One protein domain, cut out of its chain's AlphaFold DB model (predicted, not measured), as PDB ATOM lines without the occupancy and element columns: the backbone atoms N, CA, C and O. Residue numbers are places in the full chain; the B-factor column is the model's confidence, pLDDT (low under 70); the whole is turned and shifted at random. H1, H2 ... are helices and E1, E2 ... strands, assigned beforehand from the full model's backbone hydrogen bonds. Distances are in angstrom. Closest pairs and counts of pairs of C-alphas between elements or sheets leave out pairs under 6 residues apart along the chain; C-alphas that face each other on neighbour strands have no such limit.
ATOM      1  N   THR A   2     131.819  43.663   5.662       95.62
ATOM      2  CA  THR A   2     132.404  44.450   6.756       95.62
ATOM      3  C   THR A   2     133.562  45.291   6.219       95.62
ATOM      4  O   THR A   2     134.417  44.754   5.514       95.62
ATOM      5  N   CYS A   3     133.578  46.594   6.508       96.19
ATOM      6  CA  CYS A   3     134.671  47.484   6.117       96.19
ATOM      7  C   CYS A   3     135.988  47.027   6.773       96.19
ATOM      8  O   CYS A   3     135.997  46.821   7.988       96.19
ATOM      9  N   PRO A   4     137.104  46.905   6.030       96.06
ATOM     10  CA  PRO A   4     138.382  46.499   6.614       96.06
ATOM     11  C   PRO A   4     139.006  47.557   7.539       96.06
ATOM     12  O   PRO A   4     139.922  47.222   8.281       96.06
ATOM     13  N   HIS A   5     138.520  48.804   7.503       96.44
ATOM     14  CA  HIS A   5     139.078  49.925   8.265       96.44
ATOM     15  C   HIS A   5     138.290  50.236   9.538       96.44
ATOM     16  O   HIS A   5     138.859  50.226  10.619       96.44
ATOM     17  N   CYS A   6     136.983  50.500   9.423       96.50
ATOM     18  CA  CYS A   6     136.138  50.884  10.564       96.50
ATOM     19  C   CYS A   6     135.256  49.746  11.094       96.50
ATOM     20  O   CYS A   6     134.424  49.976  11.963       96.50
ATOM     21  N   GLN A   7     135.366  48.541  10.523       96.25
ATOM     22  CA  GLN A   7     134.582  47.355  10.895       96.25
ATOM     23  C   GLN A   7     133.050  47.504  10.808       96.25
ATOM     24  O   GLN A   7     132.312  46.590  11.175       96.25
ATOM     25  N   ALA A   8     132.541  48.600  10.244       96.50
ATOM     26  CA  ALA A   8     131.116  48.755  10.013       96.50
ATOM     27  C   ALA A   8     130.608  47.752   8.966       96.50
ATOM     28  O   ALA A   8     131.255  47.499   7.943       96.50
ATOM     29  N   ARG A   9     129.415  47.199   9.203       96.50
ATOM     30  CA  ARG A   9     128.687  46.415   8.200       96.50
ATOM     31  C   ARG A   9     128.089  47.375   7.177       96.50
ATOM     32  O   ARG A   9     127.260  48.201   7.532       96.50
ATOM     33  N   LEU A  10     128.519  47.250   5.923       94.38
ATOM     34  CA  LEU A  10     128.068  48.087   4.813       94.38
ATOM     35  C   LEU A  10     127.135  47.318   3.876       94.38
ATOM     36  O   LEU A  10     127.446  46.199   3.423       94.38
ATOM     37  N   LEU A  11     126.030  47.966   3.523       94.56
ATOM     38  CA  LEU A  11     125.104  47.579   2.469       94.56
ATOM     39  C   LEU A  11     125.696  47.856   1.084       94.56
ATOM     40  O   LEU A  11     126.740  48.481   0.926       94.56
ATOM     41  N   ARG A  12     125.051  47.341   0.034       90.50
ATOM     42  CA  ARG A  12     125.500  47.517  -1.361       90.50
ATOM     43  C   ARG A  12     125.561  48.986  -1.793       90.50
ATOM     44  O   ARG A  12     126.501  49.358  -2.481       90.50
ATOM     45  N   LYS A  13     124.576  49.792  -1.397       94.06
ATOM     46  CA  LYS A  13     124.485  51.221  -1.739       94.06
ATOM     47  C   LYS A  13     125.497  52.103  -0.996       94.06
ATOM     48  O   LYS A  13     125.806  53.190  -1.448       94.06
ATOM     49  N   GLU A  14     126.064  51.603   0.100       93.94
ATOM     50  CA  GLU A  14     127.014  52.311   0.976       93.94
ATOM     51  C   GLU A  14     128.486  52.123   0.552       93.94
ATOM     52  O   GLU A  14     129.413  52.363   1.328       93.94
ATOM     53  N   ARG A  15     128.698  51.602  -0.661       92.50
ATOM     54  CA  ARG A  15     129.982  51.106  -1.178       92.50
ATOM     55  C   ARG A  15     130.284  51.634  -2.581       92.50
ATOM     56  O   ARG A  15     130.745  50.899  -3.453       92.50
ATOM     57  N   VAL A  16     129.952  52.896  -2.832       91.50
ATOM     58  CA  VAL A  16     130.181  53.535  -4.135       91.50
ATOM     59  C   VAL A  16     131.689  53.697  -4.361       91.50
ATOM     60  O   VAL A  16     132.418  54.079  -3.448       91.50
ATOM     61  N   GLY A  17     132.176  53.328  -5.551       91.69
ATOM     62  CA  GLY A  17     133.595  53.455  -5.915       91.69
ATOM     63  C   GLY A  17     134.568  52.652  -5.041       91.69
ATOM     64  O   GLY A  17     135.718  53.054  -4.880       91.69
ATOM     65  N   SER A  18     134.115  51.550  -4.428       94.38
ATOM     66  CA  SER A  18     134.904  50.769  -3.461       94.38
ATOM     67  C   SER A  18     135.398  51.603  -2.269       94.38
ATOM     68  O   SER A  18     136.500  51.390  -1.765       94.38
ATOM     69  N   THR A  19     134.586  52.564  -1.824       96.44
ATOM     70  CA  THR A  19     134.858  53.423  -0.663       96.44
ATOM     71  C   THR A  19     133.773  53.235   0.387       96.44
ATOM     72  O   THR A  19     132.598  53.046   0.069       96.44
ATOM     73  N   CYS A  20     134.160  53.207   1.661       96.88
ATOM     74  CA  CYS A  20     133.208  53.081   2.758       96.88
ATOM     75  C   CYS A  20     132.492  54.411   3.007       96.88
ATOM     76  O   CYS A  20     133.146  55.374   3.389       96.88
ATOM     77  N   SER A  21     131.160  54.451   2.921       96.88
ATOM     78  CA  SER A  21     130.395  55.676   3.215       96.88
ATOM     79  C   SER A  21     130.519  56.183   4.659       96.88
ATOM     80  O   SER A  21     130.206  57.336   4.927       96.88
ATOM     81  N   ARG A  22     130.957  55.339   5.606       97.06
ATOM     82  CA  ARG A  22     131.093  55.721   7.022       97.06
ATOM     83  C   ARG A  22     132.451  56.320   7.365       97.06
ATOM     84  O   ARG A  22     132.501  57.325   8.053       97.06
ATOM     85  N   CYS A  23     133.548  55.700   6.925       97.31
ATOM     86  CA  CYS A  23     134.903  56.183   7.236       97.31
ATOM     87  C   CYS A  23     135.627  56.819   6.047       97.31
ATOM     88  O   CYS A  23     136.780  57.207   6.193       97.31
ATOM     89  N   GLN A  24     134.991  56.865   4.874       96.94
ATOM     90  CA  GLN A  24     135.513  57.441   3.629       96.94
ATOM     91  C   GLN A  24     136.828  56.824   3.126       96.94
ATOM     92  O   GLN A  24     137.464  57.343   2.215       96.94
ATOM     93  N   ARG A  25     137.241  55.673   3.673       97.00
ATOM     94  CA  ARG A  25     138.441  54.959   3.223       97.00
ATOM     95  C   ARG A  25     138.116  53.975   2.108       97.00
ATOM     96  O   ARG A  25     137.146  53.210   2.197       97.00
ATOM     97  N   ALA A  26     138.972  53.970   1.090       96.75
ATOM     98  CA  ALA A  26     138.929  53.006   0.004       96.75
ATOM     99  C   ALA A  26     139.277  51.594   0.498       96.75
ATOM    100  O   ALA A  26     140.108  51.401   1.389       96.75
ATOM    101  N   PHE A  27     138.645  50.596  -0.100       96.75
ATOM    102  CA  PHE A  27     138.974  49.184   0.041       96.75
ATOM    103  C   PHE A  27     139.264  48.594  -1.347       96.75
ATOM    104  O   PHE A  27     138.874  49.153  -2.379       96.75
ATOM    105  N   ALA A  28     140.017  47.498  -1.384       97.00
ATOM    106  CA  ALA A  28     140.524  46.937  -2.626       97.00
ATOM    107  C   ALA A  28     139.471  46.074  -3.333       97.00
ATOM    108  O   ALA A  28     139.249  46.221  -4.532       97.00
ATOM    109  N   LEU A  29     138.795  45.201  -2.587       95.81
ATOM    110  CA  LEU A  29     137.924  44.165  -3.131       95.81
ATOM    111  C   LEU A  29     136.494  44.306  -2.607       95.81
ATOM    112  O   LEU A  29     136.214  44.130  -1.417       95.81
ATOM    113  N   ASP A  30     135.565  44.554  -3.531       92.94
ATOM    114  CA  ASP A  30     134.126  44.394  -3.309       92.94
ATOM    115  C   ASP A  30     133.627  43.019  -3.806       92.94
ATOM    116  O   ASP A  30     133.757  42.749  -5.004       92.94
ATOM    117  N   PRO A  31     132.959  42.200  -2.966       90.56
ATOM    118  CA  PRO A  31     132.337  40.938  -3.380       90.56
ATOM    119  C   PRO A  31     131.320  41.045  -4.519       90.56
ATOM    120  O   PRO A  31     130.996  40.049  -5.153       90.56
ATOM    121  N   LYS A  32     130.741  42.229  -4.734       87.94
ATOM    122  CA  LYS A  32     129.801  42.484  -5.828       87.94
ATOM    123  C   LYS A  32     130.520  42.556  -7.173       87.94
ATOM    124  O   LYS A  32     129.977  42.089  -8.163       87.94
ATOM    125  N   VAL A  33     131.685  43.198  -7.203       88.12
ATOM    126  CA  VAL A  33     132.438  43.452  -8.440       88.12
ATOM    127  C   VAL A  33     133.363  42.278  -8.746       88.12
ATOM    128  O   VAL A  33     133.471  41.857  -9.888       88.12
ATOM    129  N   HIS A  34     133.983  41.713  -7.712       89.38
ATOM    130  CA  HIS A  34     135.070  40.744  -7.851       89.38
ATOM    131  C   HIS A  34     134.645  39.296  -7.567       89.38
ATOM    132  O   HIS A  34     135.488  38.409  -7.490       89.38
ATOM    133  N   GLY A  35     133.347  39.051  -7.376       85.94
ATOM    134  CA  GLY A  35     132.801  37.723  -7.111       85.94
ATOM    135  C   GLY A  35     132.559  37.419  -5.630       85.94
ATOM    136  O   GLY A  35     133.151  37.994  -4.705       85.94
ATOM    137  N   ARG A  36     131.633  36.487  -5.384       85.94
ATOM    138  CA  ARG A  36     131.154  36.163  -4.037       85.94
ATOM    139  C   ARG A  36     132.306  35.696  -3.152       85.94
ATOM    140  O   ARG A  36     132.904  34.655  -3.367       85.94
ATOM    141  N   GLY A  37     132.543  36.423  -2.065       84.94
ATOM    142  CA  GLY A  37     133.579  36.076  -1.095       84.94
ATOM    143  C   GLY A  37     134.950  36.689  -1.385       84.94
ATOM    144  O   GLY A  37     135.829  36.540  -0.545       84.94
ATOM    145  N   MET A  38     135.115  37.448  -2.469       92.44
ATOM    146  CA  MET A  38     136.287  38.302  -2.665       92.44
ATOM    147  C   MET A  38     136.113  39.614  -1.891       92.44
ATOM    148  O   MET A  38     135.481  40.553  -2.360       92.44
ATOM    149  N   ASN A  39     136.623  39.660  -0.660       94.50
ATOM    150  CA  ASN A  39     136.740  40.888   0.132       94.50
ATOM    151  C   ASN A  39     138.067  40.933   0.889       94.50
ATOM    152  O   ASN A  39     138.663  39.896   1.191       94.50
ATOM    153  N   ASP A  40     138.468  42.142   1.268       96.44
ATOM    154  CA  ASP A  40     139.768  42.413   1.882       96.44
ATOM    155  C   ASP A  40     139.994  41.652   3.182       96.44
ATOM    156  O   ASP A  40     141.076  41.118   3.412       96.44
ATOM    157  N   LEU A  41     138.964  41.541   4.025       96.12
ATOM    158  CA  LEU A  41     139.067  40.824   5.294       96.12
ATOM    159  C   LEU A  41     139.316  39.329   5.084       96.12
ATOM    160  O   LEU A  41     140.131  38.741   5.800       96.12
ATOM    161  N   ARG A  42     138.654  38.705   4.101       95.56
ATOM    162  CA  ARG A  42     138.900  37.304   3.742       95.56
ATOM    163  C   ARG A  42     140.301  37.132   3.168       95.56
ATOM    164  O   ARG A  42     140.988  36.218   3.613       95.56
ATOM    165  N   ILE A  43     140.730  37.986   2.240       96.69
ATOM    166  CA  ILE A  43     142.072  37.899   1.647       96.69
ATOM    167  C   ILE A  43     143.153  38.083   2.715       96.69
ATOM    168  O   ILE A  43     144.028  37.234   2.825       96.69
ATOM    169  N   ARG A  44     143.044  39.086   3.597       96.81
ATOM    170  CA  ARG A  44     143.980  39.279   4.724       96.81
ATOM    171  C   ARG A  44     143.997  38.090   5.681       96.81
ATOM    172  O   ARG A  44     145.060  37.673   6.130       96.81
ATOM    173  N   ARG A  45     142.827  37.537   6.023       96.81
ATOM    174  CA  ARG A  45     142.731  36.358   6.899       96.81
ATOM    175  C   ARG A  45     143.377  35.134   6.256       96.81
ATOM    176  O   ARG A  45     144.130  34.435   6.920       96.81
ATOM    177  N   ARG A  46     143.096  34.889   4.974       96.69
ATOM    178  CA  ARG A  46     143.690  33.778   4.230       96.69
ATOM    179  C   ARG A  46     145.191  33.959   4.072       96.69
ATOM    180  O   ARG A  46     145.896  32.999   4.327       96.69
ATOM    181  N   ALA A  47     145.670  35.162   3.754       97.44
ATOM    182  CA  ALA A  47     147.098  35.462   3.673       97.44
ATOM    183  C   ALA A  47     147.805  35.111   4.989       97.44
ATOM    184  O   ALA A  47     148.738  34.317   4.973       97.44
ATOM    185  N   ARG A  48     147.293  35.585   6.134       97.12
ATOM    186  CA  ARG A  48     147.821  35.210   7.460       97.12
ATOM    187  C   ARG A  48     147.821  33.701   7.692       97.12
ATOM    188  O   ARG A  48     148.837  33.142   8.077       97.12
ATOM    189  N   GLN A  49     146.716  33.026   7.377       96.94
ATOM    190  CA  GLN A  49     146.610  31.578   7.544       96.94
ATOM    191  C   GLN A  49     147.634  30.805   6.697       96.94
ATOM    192  O   GLN A  49     148.298  29.910   7.209       96.94
ATOM    193  N   VAL A  50     147.754  31.118   5.402       96.38
ATOM    194  CA  VAL A  50     148.615  30.350   4.483       96.38
ATOM    195  C   VAL A  50     150.096  30.662   4.675       96.38
ATOM    196  O   VAL A  50     150.926  29.784   4.472       96.38
ATOM    197  N   THR A  51     150.416  31.886   5.099       97.56
ATOM    198  CA  THR A  51     151.782  32.308   5.447       97.56
ATOM    199  C   THR A  51     152.173  31.912   6.869       97.56
ATOM    200  O   THR A  51     153.307  32.161   7.265       97.56
ATOM    201  N   GLN A  52     151.257  31.315   7.648       96.31
ATOM    202  CA  GLN A  52     151.446  31.033   9.077       96.31
ATOM    203  C   GLN A  52     151.934  32.276   9.838       96.31
ATOM    204  O   GLN A  52     152.975  32.254  10.493       96.31
ATOM    205  N   ASP A  53     151.208  33.382   9.664       95.69
ATOM    206  CA  ASP A  53     151.523  34.702  10.220       95.69
ATOM    207  C   ASP A  53     152.929  35.201   9.838       95.69
ATOM    208  O   ASP A  53     153.637  35.827  10.622       95.69
ATOM    209  N   GLY A  54     153.330  34.937   8.591       94.12
ATOM    210  CA  GLY A  54     154.584  35.412   8.007       94.12
ATOM    211  C   GLY A  54     155.780  34.470   8.153       94.12
ATOM    212  O   GLY A  54     156.837  34.790   7.609       94.12
ATOM    213  N   ARG A  55     155.625  33.313   8.814       96.50
ATOM    214  CA  ARG A  55     156.669  32.270   8.889       96.50
ATOM    215  C   ARG A  55     157.031  31.698   7.522       96.50
ATOM    216  O   ARG A  55     158.182  31.340   7.299       96.50
ATOM    217  N   LEU A  56     156.055  31.613   6.623       97.44
ATOM    218  CA  LEU A  56     156.236  31.166   5.249       97.44
ATOM    219  C   LEU A  56     155.913  32.299   4.283       97.44
ATOM    220  O   LEU A  56     154.918  33.013   4.431       97.44
ATOM    221  N   LYS A  57     156.732  32.423   3.244       98.12
ATOM    222  CA  LYS A  57     156.382  33.191   2.052       98.12
ATOM    223  C   LYS A  57     155.580  32.295   1.113       98.12
ATOM    224  O   LYS A  57     155.914  31.128   0.949       98.12
ATOM    225  N   VAL A  58     154.523  32.818   0.504       98.12
ATOM    226  CA  VAL A  58     153.633  32.068  -0.397       98.12
ATOM    227  C   VAL A  58     153.554  32.809  -1.721       98.12
ATOM    228  O   VAL A  58     153.447  34.032  -1.738       98.12
ATOM    229  N   THR A  59     153.618  32.094  -2.838       98.19
ATOM    230  CA  THR A  59     153.539  32.748  -4.147       98.19
ATOM    231  C   THR A  59     152.115  33.163  -4.488       98.19
ATOM    232  O   THR A  59     151.143  32.627  -3.953       98.19
ATOM    233  N   LEU A  60     151.967  34.147  -5.370       97.56
ATOM    234  CA  LEU A  60     150.675  34.692  -5.758       97.56
ATOM    235  C   LEU A  60     149.814  33.627  -6.443       97.56
ATOM    236  O   LEU A  60     148.611  33.550  -6.185       97.56
ATOM    237  N   THR A  61     150.438  32.756  -7.237       96.50
ATOM    238  CA  THR A  61     149.795  31.582  -7.838       96.50
ATOM    239  C   THR A  61     149.294  30.594  -6.785       96.50
ATOM    240  O   THR A  61     148.106  30.266  -6.782       96.50
ATOM    241  N   GLN A  62     150.128  30.187  -5.820       96.38
ATOM    242  CA  GLN A  62     149.679  29.340  -4.703       96.38
ATOM    243  C   GLN A  62     148.548  30.011  -3.908       96.38
ATOM    244  O   GLN A  62     147.553  29.383  -3.546       96.38
ATOM    245  N   PHE A  63     148.662  31.318  -3.666       97.19
ATOM    246  CA  PHE A  63     147.658  32.078  -2.939       97.19
ATOM    247  C   PHE A  63     146.313  32.108  -3.668       97.19
ATOM    248  O   PHE A  63     145.268  31.951  -3.033       97.19
ATOM    249  N   TRP A  64     146.321  32.234  -4.994       95.56
ATOM    250  CA  TRP A  64     145.120  32.125  -5.818       95.56
ATOM    251  C   TRP A  64     144.435  30.760  -5.658       95.56
ATOM    252  O   TRP A  64     143.237  30.709  -5.365       95.56
ATOM    253  N   TYR A  65     145.190  29.658  -5.744       91.94
ATOM    254  CA  TYR A  65     144.653  28.306  -5.529       91.94
ATOM    255  C   TYR A  65     144.015  28.124  -4.146       91.94
ATOM    256  O   TYR A  65     143.072  27.356  -3.995       91.94
ATOM    257  N   LEU A  66     144.487  28.843  -3.129       91.56
ATOM    258  CA  LEU A  66     143.976  28.732  -1.759       91.56
ATOM    259  C   LEU A  66     142.838  29.717  -1.451       91.56
ATOM    260  O   LEU A  66     142.199  29.617  -0.396       91.56
ATOM    261  N   THR A  67     142.589  30.691  -2.329       91.81
ATOM    262  CA  THR A  67     141.626  31.774  -2.080       91.81
ATOM    263  C   THR A  67     140.447  31.819  -3.032       91.81
ATOM    264  O   THR A  67     139.475  32.504  -2.686       91.81
ATOM    265  N   HIS A  68     140.480  31.076  -4.142       85.75
ATOM    266  CA  HIS A  68     139.399  31.050  -5.123       85.75
ATOM    267  C   HIS A  68     138.021  30.804  -4.487       85.75
ATOM    268  O   HIS A  68     137.863  30.220  -3.408       85.75
ATOM    269  N   THR A  69     136.987  31.317  -5.141       78.31
ATOM    270  CA  THR A  69     135.623  31.353  -4.606       78.31
ATOM    271  C   THR A  69     134.714  30.311  -5.228       78.31
ATOM    272  O   THR A  69     133.783  29.867  -4.561       78.31
ATOM    273  N   GLY A  70     135.013  29.891  -6.455       75.75
ATOM    274  CA  GLY A  70     134.306  28.828  -7.158       75.75
ATOM    275  C   GLY A  70     135.288  27.904  -7.863       75.75
ATOM    276  O   GLY A  70     136.291  28.366  -8.407       75.75
ATOM    277  N   ASN A  71     135.007  26.603  -7.826       80.38
ATOM    278  CA  ASN A  71     135.594  25.622  -8.732       80.38
ATOM    279  C   ASN A  71     134.427  24.927  -9.431       80.38
ATOM    280  O   ASN A  71     133.737  24.107  -8.823       80.38
ATOM    281  N   HIS A  72     134.153  25.334 -10.665       78.88
ATOM    282  CA  HIS A  72     133.066  24.791 -11.460       78.88
ATOM    283  C   HIS A  72     133.649  23.805 -12.452       78.88
ATOM    284  O   HIS A  72     134.600  24.127 -13.158       78.88
ATOM    285  N   TYR A  73     133.068  22.615 -12.519       77.62
ATOM    286  CA  TYR A  73     133.348  21.683 -13.591       77.62
ATOM    287  C   TYR A  73     132.062  20.996 -14.030       77.62
ATOM    288  O   TYR A  73     131.107  20.855 -13.265       77.62
ATOM    289  N   THR A  74     132.015  20.584 -15.286       75.25
ATOM    290  CA  THR A  74     130.985  19.681 -15.793       75.25
ATOM    291  C   THR A  74     131.676  18.597 -16.589       75.25
ATOM    292  O   THR A  74     132.579  18.874 -17.377       75.25
ATOM    293  N   GLU A  75     131.270  17.358 -16.348       74.62
ATOM    294  CA  GLU A  75     131.753  16.207 -17.099       74.62
ATOM    295  C   GLU A  75     131.229  16.243 -18.533       74.62
ATOM    296  O   GLU A  75     130.164  16.807 -18.813       74.62
ATOM    297  N   ALA A  76     131.989  15.634 -19.443       72.44
ATOM    298  CA  ALA A  76     131.536  15.464 -20.811       72.44
ATOM    299  C   ALA A  76     130.294  14.579 -20.775       72.44
ATOM    300  O   ALA A  76     130.294  13.517 -20.153       72.44
ATOM    301  N   ARG A  77     129.229  15.022 -21.435       77.50
ATOM    302  CA  ARG A  77     128.042  14.197 -21.636       77.50
ATOM    303  C   ARG A  77     127.981  13.824 -23.097       77.50
ATOM    304  O   ARG A  77     127.939  14.707 -23.955       77.50
ATOM    305  N   ALA A 142     135.897  23.197 -17.235       79.38
ATOM    306  CA  ALA A 142     136.240  23.564 -15.876       79.38
ATOM    307  C   ALA A 142     136.639  25.039 -15.833       79.38
ATOM    308  O   ALA A 142     137.325  25.534 -16.725       79.38
ATOM    309  N   SER A 143     136.221  25.744 -14.790       82.06
ATOM    310  CA  SER A 143     136.610  27.126 -14.545       82.06
ATOM    311  C   SER A 143     136.807  27.365 -13.058       82.06
ATOM    312  O   SER A 143     135.992  26.946 -12.232       82.06
ATOM    313  N   VAL A 144     137.848  28.121 -12.729       82.56
ATOM    314  CA  VAL A 144     138.062  28.631 -11.378       82.56
ATOM    315  C   VAL A 144     137.756  30.114 -11.366       82.56
ATOM    316  O   VAL A 144     138.261  30.862 -12.201       82.56
ATOM    317  N   GLU A 145     136.923  30.522 -10.414       86.81
ATOM    318  CA  GLU A 145     136.525  31.912 -10.235       86.81
ATOM    319  C   GLU A 145     137.191  32.512  -8.991       86.81
ATOM    320  O   GLU A 145     137.094  31.925  -7.904       86.81
ATOM    321  N   PRO A 146     137.822  33.693  -9.110       90.31
ATOM    322  CA  PRO A 146     138.191  34.375 -10.362       90.31
ATOM    323  C   PRO A 146     139.280  33.610 -11.138       90.31
ATOM    324  O   PRO A 146     140.022  32.823 -10.546       90.31
ATOM    325  N   SER A 147     139.424  33.881 -12.442       90.62
ATOM    326  CA  SER A 147     140.569  33.373 -13.217       90.62
ATOM    327  C   SER A 147     141.887  33.893 -12.633       90.62
ATOM    328  O   SER A 147     141.910  34.952 -11.999       90.62
ATOM    329  N   TYR A 148     142.997  33.180 -12.844       91.94
ATOM    330  CA  TYR A 148     144.294  33.597 -12.297       91.94
ATOM    331  C   TYR A 148     144.705  34.995 -12.774       91.94
ATOM    332  O   TYR A 148     145.060  35.836 -11.956       91.94
ATOM    333  N   ALA A 149     144.571  35.281 -14.074       93.31
ATOM    334  CA  ALA A 149     144.893  36.593 -14.635       93.31
ATOM    335  C   ALA A 149     144.064  37.717 -13.987       93.31
ATOM    336  O   ALA A 149     144.613  38.746 -13.596       93.31
ATOM    337  N   SER A 150     142.758  37.493 -13.791       93.94
ATOM    338  CA  SER A 150     141.881  38.439 -13.090       93.94
ATOM    339  C   SER A 150     142.302  38.611 -11.629       93.94
ATOM    340  O   SER A 150     142.449  39.737 -11.152       93.94
ATOM    341  N   PHE A 151     142.575  37.511 -10.921       95.38
ATOM    342  CA  PHE A 151     143.058  37.542  -9.542       95.38
ATOM    343  C   PHE A 151     144.359  38.329  -9.406       95.38
ATOM    344  O   PHE A 151     144.476  39.203  -8.548       95.38
ATOM    345  N   ARG A 152     145.319  38.059 -10.284       95.81
ATOM    346  CA  ARG A 152     146.609  38.732 -10.307       95.81
ATOM    347  C   ARG A 152     146.467  40.214 -10.623       95.81
ATOM    348  O   ARG A 152     147.041  41.021  -9.901       95.81
ATOM    349  N   ALA A 153     145.653  40.587 -11.609       95.56
ATOM    350  CA  ALA A 153     145.355  41.987 -11.908       95.56
ATOM    351  C   ALA A 153     144.717  42.708 -10.705       95.56
ATOM    352  O   ALA A 153     145.115  43.822 -10.369       95.56
ATOM    353  N   MET A 154     143.793  42.055  -9.990       95.81
ATOM    354  CA  MET A 154     143.210  42.602  -8.759       95.81
ATOM    355  C   MET A 154     144.259  42.814  -7.659       95.81
ATOM    356  O   MET A 154     144.275  43.870  -7.023       95.81
ATOM    357  N   MET A 155     145.132  41.826  -7.432       97.31
ATOM    358  CA  MET A 155     146.171  41.889  -6.399       97.31
ATOM    359  C   MET A 155     147.294  42.876  -6.749       97.31
ATOM    360  O   MET A 155     147.801  43.558  -5.867       97.31
ATOM    361  N   ARG A 156     147.691  42.982  -8.018       96.69
ATOM    362  CA  ARG A 156     148.776  43.875  -8.457       96.69
ATOM    363  C   ARG A 156     148.333  45.295  -8.770       96.69
ATOM    364  O   ARG A 156     149.177  46.183  -8.761       96.69
ATOM    365  N   GLY A 157     147.062  45.487  -9.106       95.62
ATOM    366  CA  GLY A 157     146.496  46.789  -9.426       95.62
ATOM    367  C   GLY A 157     145.804  47.386  -8.213       95.62
ATOM    368  O   GLY A 157     146.378  48.156  -7.452       95.62
ATOM    369  N   ARG A 158     144.535  47.025  -8.014       95.00
ATOM    370  CA  ARG A 158     143.697  47.697  -7.016       95.00
ATOM    371  C   ARG A 158     144.176  47.472  -5.580       95.00
ATOM    372  O   ARG A 158     144.098  48.387  -4.765       95.00
ATOM    373  N   TRP A 159     144.656  46.276  -5.249       97.44
ATOM    374  CA  TRP A 159     145.112  45.975  -3.891       97.44
ATOM    375  C   TRP A 159     146.359  46.766  -3.497       97.44
ATOM    376  O   TRP A 159     146.352  47.418  -2.454       97.44
ATOM    377  N   THR A 160     147.402  46.756  -4.325       97.25
ATOM    378  CA  THR A 160     148.617  47.560  -4.111       97.25
ATOM    379  C   THR A 160     148.315  49.055  -4.143       97.25
ATOM    380  O   THR A 160     148.854  49.779  -3.320       97.25
ATOM    381  N   GLN A 161     147.398  49.525  -4.996       97.06
ATOM    382  CA  GLN A 161     146.971  50.930  -4.998       97.06
ATOM    383  C   GLN A 161     146.389  51.358  -3.639       97.06
ATOM    384  O   GLN A 161     146.653  52.461  -3.172       97.06
ATOM    385  N   VAL A 162     145.580  50.503  -3.004       97.31
ATOM    386  CA  VAL A 162     144.911  50.821  -1.729       97.31
ATOM    387  C   VAL A 162     145.809  50.555  -0.515       97.31
ATOM    388  O   VAL A 162     145.687  51.248   0.494       97.31
ATOM    389  N   TYR A 163     146.682  49.548  -0.575       97.25
ATOM    390  CA  TYR A 163     147.455  49.068   0.579       97.25
ATOM    391  C   TYR A 163     148.975  49.207   0.451       97.25
ATOM    392  O   TYR A 163     149.692  48.794   1.358       97.25
ATOM    393  N   GLY A 164     149.476  49.755  -0.651       97.62
ATOM    394  CA  GLY A 164     150.897  49.974  -0.934       97.62
ATOM    395  C   GLY A 164     151.661  48.727  -1.391       97.62
ATOM    396  O   GLY A 164     152.612  48.841  -2.154       97.62
ATOM    397  N   ALA A 165     151.245  47.530  -0.971       97.06
ATOM    398  CA  ALA A 165     151.921  46.275  -1.296       97.06
ATOM    399  C   ALA A 165     150.951  45.086  -1.370       97.06
ATOM    400  O   ALA A 165     149.787  45.171  -0.963       97.06
ATOM    401  N   LEU A 166     151.451  43.951  -1.870       97.56
ATOM    402  CA  LEU A 166     150.773  42.658  -1.745       97.56
ATOM    403  C   LEU A 166     150.541  42.304  -0.262       97.56
ATOM    404  O   LEU A 166     151.230  42.835   0.615       97.56
ATOM    405  N   PRO A 167     149.575  41.417   0.058       97.44
ATOM    406  CA  PRO A 167     149.391  40.964   1.432       97.44
ATOM    407  C   PRO A 167     150.707  40.439   2.022       97.44
ATOM    408  O   PRO A 167     151.476  39.772   1.330       97.44
ATOM    409  N   ALA A 168     150.959  40.722   3.301       95.94
ATOM    410  CA  ALA A 168     152.199  40.323   3.962       95.94
ATOM    411  C   ALA A 168     152.478  38.821   3.782       95.94
ATOM    412  O   ALA A 168     151.601  37.985   4.004       95.94
ATOM    413  N   GLY A 169     153.703  38.500   3.362       96.69
ATOM    414  CA  GLY A 169     154.141  37.131   3.080       96.69
ATOM    415  C   GLY A 169     153.774  36.603   1.689       96.69
ATOM    416  O   GLY A 169     154.239  35.525   1.339       96.69
ATOM    417  N   ILE A 170     153.013  37.344   0.877       98.19
ATOM    418  CA  ILE A 170     152.718  36.965  -0.509       98.19
ATOM    419  C   ILE A 170     153.764  37.554  -1.462       98.19
ATOM    420  O   ILE A 170     154.100  38.732  -1.362       98.19
ATOM    421  N   VAL A 171     154.261  36.738  -2.392       97.50
ATOM    422  CA  VAL A 171     155.278  37.108  -3.393       97.50
ATOM    423  C   VAL A 171     154.728  36.891  -4.803       97.50
ATOM    424  O   VAL A 171     154.100  35.870  -5.058       97.50
ATOM    425  N   ASP A 172     154.963  37.821  -5.728       97.25
ATOM    426  CA  ASP A 172     154.614  37.638  -7.145       97.25
ATOM    427  C   ASP A 172     155.649  36.736  -7.833       97.25
ATOM    428  O   ASP A 172     156.774  37.155  -8.096       97.25
ATOM    429  N   ASP A 173     155.273  35.489  -8.112       96.06
ATOM    430  CA  ASP A 173     156.139  34.471  -8.718       96.06
ATOM    431  C   ASP A 173     156.546  34.770 -10.167       96.06
ATOM    432  O   ASP A 173     157.590  34.317 -10.633       96.06
TER     433      ASP A 173
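AT A GLANCE: This is residues 2 to 77 and 142 to 173 of the 362 residues of an uncharacterized protein of Streptomyces buecherae (UniProt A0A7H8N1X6). A narrow ribbon of two strands, E1 and E2, makes one end of a flat domain; three helices cluster in its middle, and a looped lobe, residues 2 to 27, makes the other end. In the cluster H2 touches both H1 and H3 and stands crosswise to each, while H1 and H3 are apart. The printed part has 108 residues, with the order H1, H2, E1, E2, H3; the sheet E1 - E2 is antiparallel. The class is mixed, helices and strands, with 44 residues in named elements, under half. The whole is compact, with a radius of gyration of the C-alphas of 14.7 A and spans of 48 by 40 by 21 A.

HOW THE PARTS SIT: E1, residues 70 to 74, and E2, residues 142 to 145, are antiparallel at 166 degrees, with N 72 and O 143 at 2.9 A and N 143 and O 72 at 2.8 A, within hydrogen-bond range. H2, residues 60 to 67, touches H3, residues 148 to 163, which meets it with residues 148 to 152 alone. Their closest C-alphas, of Trp 64 and Tyr 148, are 6.7 A apart, and their lines are about perpendicular at 84 degrees. H1, residues 40 to 50, touches H2 about perpendicular at 74 degrees; the closest C-alphas, of Arg 46 and Thr 67, are 6.9 A apart. H1 and H3 are apart. Every O i to N i+4 pair is within hydrogen-bond range in H1 and H2, and 10 of 12 are in H3.

IN THESE COORDINATES: E1 is 13.0 A long and E2 10.1 A. H3 is 20.4 A long, ending at C-alpha 163 (147.455, 49.068, 0.579). H2 is 10.2 A long; H1, 15.2 A, begins at C-alpha 40 (139.768, 42.413, 1.882).

THE WHOLE: The C-alphas farthest apart, of Cys 23 and Arg 77, are 51.4 A apart. Residues 78 to 141 are not printed; C-alphas 77 and 142 are 13.7 A apart across this cut. Of the links printed whole, none is long. No printed residue is under 70 in pLDDT.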